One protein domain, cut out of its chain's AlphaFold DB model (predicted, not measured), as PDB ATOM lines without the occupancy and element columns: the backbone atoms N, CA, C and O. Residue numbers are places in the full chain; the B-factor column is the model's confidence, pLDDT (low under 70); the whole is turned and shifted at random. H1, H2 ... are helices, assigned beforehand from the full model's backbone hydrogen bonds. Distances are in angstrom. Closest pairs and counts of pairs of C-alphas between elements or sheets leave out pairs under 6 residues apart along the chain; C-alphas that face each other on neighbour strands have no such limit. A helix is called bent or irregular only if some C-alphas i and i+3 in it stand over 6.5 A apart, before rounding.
ATOM      1  N   VAL A   2      -4.907 -11.382 -22.968       67.94
ATOM      2  CA  VAL A   2      -3.527 -11.915 -22.951       67.94
ATOM      3  C   VAL A   2      -3.450 -13.208 -23.755       67.94
ATOM      4  O   VAL A   2      -4.181 -14.154 -23.445       67.94
ATOM      5  N   GLY A   3      -2.592 -13.250 -24.773       77.44
ATOM      6  CA  GLY A   3      -2.439 -14.415 -25.636       77.44
ATOM      7  C   GLY A   3      -1.669 -15.561 -24.960       77.44
ATOM      8  O   GLY A   3      -0.967 -15.349 -23.968       77.44
ATOM      9  N   PRO A   4      -1.746 -16.797 -25.489       75.62
ATOM     10  CA  PRO A   4      -0.930 -17.920 -25.010       75.62
ATOM     11  C   PRO A   4       0.580 -17.628 -25.085       75.62
ATOM     12  O   PRO A   4       1.317 -17.955 -24.159       75.62
ATOM     13  N   GLN A   5       1.007 -16.934 -26.144       79.12
ATOM     14  CA  GLN A   5       2.402 -16.554 -26.394       79.12
ATOM     15  C   GLN A   5       2.933 -15.557 -25.350       79.12
ATOM     16  O   GLN A   5       4.076 -15.665 -24.911       79.12
ATOM     17  N   ASP A   6       2.086 -14.635 -24.884       87.31
ATOM     18  CA  ASP A   6       2.441 -13.671 -23.838       87.31
ATOM     19  C   ASP A   6       2.711 -14.374 -22.500       87.31
ATOM     20  O   ASP A   6       3.664 -14.049 -21.790       87.31
ATOM     21  N   ARG A   7       1.913 -15.401 -22.175       89.12
ATOM     22  CA  ARG A   7       2.086 -16.202 -20.952       89.12
ATOM     23  C   ARG A   7       3.370 -17.020 -20.978       89.12
ATOM     24  O   ARG A   7       4.040 -17.124 -19.952       89.12
ATOM     25  N   GLU A   8       3.708 -17.606 -22.122       91.06
ATOM     26  CA  GLU A   8       4.958 -18.353 -22.299       91.06
ATOM     27  C   GLU A   8       6.175 -17.434 -22.188       91.06
ATOM     28  O   GLU A   8       7.109 -17.747 -21.450       91.06
ATOM     29  N   ARG A   9       6.126 -16.259 -22.829       89.81
ATOM     30  CA  ARG A   9       7.184 -15.248 -22.740       89.81
ATOM     31  C   ARG A   9       7.418 -14.791 -21.302       89.81
ATOM     32  O   ARG A   9       8.562 -14.756 -20.850       89.81
ATOM     33  N   VAL A  10       6.348 -14.469 -20.570       94.00
ATOM     34  CA  VAL A  10       6.451 -14.056 -19.162       94.00
ATOM     35  C   VAL A  10       6.968 -15.193 -18.288       94.00
ATOM     36  O   VAL A  10       7.826 -14.958 -17.443       94.00
ATOM     37  N   ARG A  11       6.509 -16.432 -18.499       94.56
ATOM     38  CA  ARG A  11       7.004 -17.584 -17.735       94.56
ATOM     39  C   ARG A  11       8.499 -17.807 -17.954       94.56
ATOM     40  O   ARG A  11       9.227 -17.892 -16.973       94.56
ATOM     41  N   GLY A  12       8.960 -17.799 -19.205       95.50
ATOM     42  CA  GLY A  12      10.385 -17.937 -19.519       95.50
ATOM     43  C   GLY A  12      11.238 -16.838 -18.879       95.50
ATOM     44  O   GLY A  12      12.298 -17.121 -18.320       95.50
ATOM     45  N   LEU A  13      10.744 -15.594 -18.881       94.31
ATOM     46  CA  LEU A  13      11.388 -14.490 -18.172       94.31
ATOM     47  C   LEU A  13      11.492 -14.767 -16.662       94.31
ATOM     48  O   LEU A  13      12.589 -14.709 -16.109       94.31
ATOM     49  N   LEU A  14      10.385 -15.107 -15.997       95.38
ATOM     50  CA  LEU A  14      10.373 -15.392 -14.557       95.38
ATOM     51  C   LEU A  14      11.278 -16.575 -14.181       95.38
ATOM     52  O   LEU A  14      11.970 -16.515 -13.164       95.38
ATOM     53  N   ASP A  15      11.313 -17.620 -15.006       96.62
ATOM     54  CA  ASP A  15      12.174 -18.784 -14.791       96.62
ATOM     55  C   ASP A  15      13.658 -18.402 -14.895       96.62
ATOM     56  O   ASP A  15      14.453 -18.796 -14.043       96.62
ATOM     57  N   SER A  16      14.032 -17.560 -15.866       94.56
ATOM     58  CA  SER A  16      15.406 -17.046 -15.987       94.56
ATOM     59  C   SER A  16      15.834 -16.175 -14.800       94.56
ATOM     60  O   SER A  16      16.963 -16.286 -14.320       94.56
ATOM     61  N   VAL A  17      14.926 -15.345 -14.278       93.81
ATOM     62  CA  VAL A  17      15.170 -14.485 -13.109       93.81
ATOM     63  C   VAL A  17      15.412 -15.350 -11.869       93.81
ATOM     64  O   VAL A  17      16.382 -15.127 -11.142       93.81
ATOM     65  N   ARG A  18      14.590 -16.390 -11.680       94.19
ATOM     66  CA  ARG A  18      14.752 -17.369 -10.595       94.19
ATOM     67  C   ARG A  18      16.030 -18.187 -10.729       94.19
ATOM     68  O   ARG A  18      16.724 -18.378  -9.736       94.19
ATOM     69  N   ALA A  19      16.369 -18.642 -11.936       95.12
ATOM     70  CA  ALA A  19      17.610 -19.371 -12.199       95.12
ATOM     71  C   ALA A  19      18.856 -18.519 -11.897       95.12
ATOM     72  O   ALA A  19      19.877 -19.050 -11.469       95.12
ATOM     73  N   ALA A  20      18.753 -17.196 -12.050       91.69
ATOM     74  CA  ALA A  20      19.780 -16.239 -11.646       91.69
ATOM     75  C   ALA A  20      19.784 -15.921 -10.132       91.69
ATOM     76  O   ALA A  20      20.525 -15.038  -9.705       91.69
ATOM     77  N   GLY A  21      18.953 -16.589  -9.321       93.50
ATOM     78  CA  GLY A  21      18.863 -16.379  -7.871       93.50
ATOM     79  C   GLY A  21      18.259 -15.031  -7.464       93.50
ATOM     80  O   GLY A  21      18.440 -14.599  -6.328       93.50
ATOM     81  N   ARG A  22      17.569 -14.339  -8.381       93.12
ATOM     82  CA  ARG A  22      16.935 -13.043  -8.121       93.12
ATOM     83  C   ARG A  22      15.462 -13.230  -7.780       93.12
ATOM     84  O   ARG A  22      14.758 -14.012  -8.413       93.12
ATOM     85  N   GLU A  23      14.979 -12.433  -6.834       91.25
ATOM     86  CA  GLU A  23      13.553 -12.369  -6.476       91.25
ATOM     87  C   GLU A  23      12.857 -11.114  -7.025       91.25
ATOM     88  O   GLU A  23      11.636 -10.997  -6.961       91.25
ATOM     89  N   ALA A  24      13.626 -10.181  -7.599       85.50
ATOM     90  CA  ALA A  24      13.133  -8.921  -8.139       85.50
ATOM     91  C   ALA A  24      13.399  -8.802  -9.646       85.50
ATOM     92  O   ALA A  24      14.493  -9.111 -10.137       85.50
ATOM     93  N   LEU A  25      12.392  -8.300 -10.363       84.94
ATOM     94  CA  LEU A  25      12.521  -7.880 -11.755       84.94
ATOM     95  C   LEU A  25      13.211  -6.520 -11.830       84.94
ATOM     96  O   LEU A  25      12.947  -5.619 -11.033       84.94
ATOM     97  N   THR A  26      14.051  -6.354 -12.840       81.38
ATOM     98  CA  THR A  26      14.515  -5.035 -13.271       81.38
ATOM     99  C   THR A  26      13.375  -4.273 -13.955       81.38
ATOM    100  O   THR A  26      12.389  -4.865 -14.396       81.38
ATOM    101  N   ALA A  27      13.490  -2.947 -14.080       79.69
ATOM    102  CA  ALA A  27      12.455  -2.142 -14.736       79.69
ATOM    103  C   ALA A  27      12.145  -2.584 -16.190       79.69
ATOM    104  O   ALA A  27      10.961  -2.689 -16.521       79.69
ATOM    105  N   PRO A  28      13.137  -2.925 -17.046       81.50
ATOM    106  CA  PRO A  28      12.861  -3.466 -18.380       81.50
ATOM    107  C   PRO A  28      12.135  -4.819 -18.351       81.50
ATOM    108  O   PRO A  28      11.224  -5.046 -19.141       81.50
ATOM    109  N   GLU A  29      12.495  -5.708 -17.421       88.25
ATOM    110  CA  GLU A  29      11.829  -7.007 -17.260       88.25
ATOM    111  C   GLU A  29      10.380  -6.827 -16.779       88.25
ATOM    112  O   GLU A  29       9.460  -7.440 -17.319       88.25
ATOM    113  N   GLY A  30      10.152  -5.930 -15.816       87.75
ATOM    114  CA  GLY A  30       8.816  -5.574 -15.338       87.75
ATOM    115  C   GLY A  30       7.932  -4.977 -16.437       87.75
ATOM    116  O   GLY A  30       6.750  -5.309 -16.512       87.75
ATOM    117  N   ARG A  31       8.505  -4.162 -17.335       84.62
ATOM    118  CA  ARG A  31       7.803  -3.638 -18.518       84.62
ATOM    119  C   ARG A  31       7.297  -4.758 -19.419       84.62
ATOM    120  O   ARG A  31       6.130  -4.730 -19.790       84.62
ATOM    121  N   ILE A  32       8.132  -5.755 -19.716       87.38
ATOM    122  CA  ILE A  32       7.735  -6.900 -20.553       87.38
ATOM    123  C   ILE A  32       6.526  -7.619 -19.943       87.38
ATOM    124  O   ILE A  32       5.594  -7.975 -20.661       87.38
ATOM    125  N   VAL A  33       6.520  -7.808 -18.619       90.75
ATOM    126  CA  VAL A  33       5.379  -8.411 -17.916       90.75
ATOM    127  C   VAL A  33       4.142  -7.518 -18.008       90.75
ATOM    128  O   VAL A  33       3.062  -8.010 -18.315       90.75
ATOM    129  N   ALA A  34       4.275  -6.215 -17.777       87.69
ATOM    130  CA  ALA A  34       3.157  -5.284 -17.870       87.69
ATOM    131  C   ALA A  34       2.522  -5.285 -19.276       87.69
ATOM    132  O   ALA A  34       1.317  -5.508 -19.417       87.69
ATOM    133  N   GLU A  35       3.335  -5.136 -20.319       85.00
ATOM    134  CA  GLU A  35       2.893  -5.130 -21.717       85.00
ATOM    135  C   GLU A  35       2.187  -6.434 -22.103       85.00
ATOM    136  O   GLU A  35       1.096  -6.396 -22.673       85.00
ATOM    137  N   ALA A  36       2.755  -7.583 -21.716       88.25
ATOM    138  CA  ALA A  36       2.168  -8.903 -21.952       88.25
ATOM    139  C   ALA A  36       0.752  -9.031 -21.366       88.25
ATOM    140  O   ALA A  36      -0.096  -9.731 -21.917       88.25
ATOM    141  N   TYR A  37       0.470  -8.333 -20.263       89.00
ATOM    142  CA  TYR A  37      -0.836  -8.347 -19.609       89.00
ATOM    143  C   TYR A  37      -1.753  -7.180 -20.005       89.00
ATOM    144  O   TYR A  37      -2.841  -7.037 -19.446       89.00
ATOM    145  N   GLY A  38      -1.366  -6.373 -20.999       82.50
ATOM    146  CA  GLY A  38      -2.139  -5.214 -21.449       82.50
ATOM    147  C   GLY A  38      -2.153  -4.063 -20.443       82.50
ATOM    148  O   GLY A  38      -3.043  -3.213 -20.484       82.50
ATOM    149  N   ILE A  39      -1.188  -4.038 -19.525       82.00
ATOM    150  CA  ILE A  39      -0.980  -2.929 -18.603       82.00
ATOM    151  C   ILE A  39      -0.259  -1.819 -19.362       82.00
ATOM    152  O   ILE A  39       0.875  -1.990 -19.811       82.00
ATOM    153  N   ALA A  40      -0.907  -0.661 -19.470       79.31
ATOM    154  CA  ALA A  40      -0.280   0.523 -20.029       79.31
ATOM    155  C   ALA A  40       0.839   1.016 -19.101       79.31
ATOM    156  O   ALA A  40       0.602   1.344 -17.937       79.31
ATOM    157  N   VAL A  41       2.054   1.093 -19.636       82.38
ATOM    158  CA  VAL A  41       3.208   1.708 -18.977       82.38
ATOM    159  C   VAL A  41       3.549   3.028 -19.669       82.38
ATOM    160  O   VAL A  41       3.443   3.111 -20.894       82.38
ATOM    161  N   PRO A  42       3.958   4.070 -18.926       83.00
ATOM    162  CA  PRO A  42       4.396   5.319 -19.538       83.00
ATOM    163  C   PRO A  42       5.617   5.077 -20.426       83.00
ATOM    164  O   PRO A  42       6.529   4.340 -20.040       83.00
TER     165      PRO A  42
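Overview. This is residues 2 to 42 of the 137 residues of a protein of Streptomyces sp. ADI95-17 (UniProt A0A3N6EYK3). A longer helix, H1, and a shorter one, H2, lie side by side as a helical hairpin, running opposite ways, with the chain folding back between them through residues 20 to 26. They are closest where H1 begins and H2 ends, and residues 37 to 42 follow H2 as a tail with no named element. The printed part has 41 residues with two named helices, H1 then H2 along the chain, and no named strand; the class is all helix. It is compact, with a radius of gyration of the C-alphas of 10.3 A, and flat, with spans of 28 by 24 by 10 A.

Along the chain. The longest helix is H1, residues 4 to 19, which measures 22.6 A from C-alpha 4 at (-0.930, -17.920, -25.010) to C-alpha 19 at (17.610, -19.371, -12.199). H2, residues 27 to 36, measures 14.3 A from first to last C-alpha and ends with C-alpha 36 at (2.168, -8.903, -21.952).

Arrangement. H1 touches H2 with residues 6 to 13 alone, with 6 pairs of C-alphas within 8 A. The closest C-alphas of the two are those of Asp 6 and Ala 36, 5.1 A apart. Their lines stand at a shallow tilt of 26 degrees and they run opposite ways, a helical hairpin. Their centres are 10.9 A apart. In H1 and H2 every O i to N i+4 pair is within hydrogen-bond range. Neither helix is bent.

Size, cuts and confidence. The two C-alphas farthest apart are those of Ala 19 and Pro 42, at 28.9 A, while the first and last printed C-alphas, of Val 2 and Pro 42, are 19.3 A apart. The link from H1 to H2, with 7 residues, is short, and the printed part has no cut. The mean pLDDT of the printed part is 87.5, and residue 2 is the one printed residue under 70.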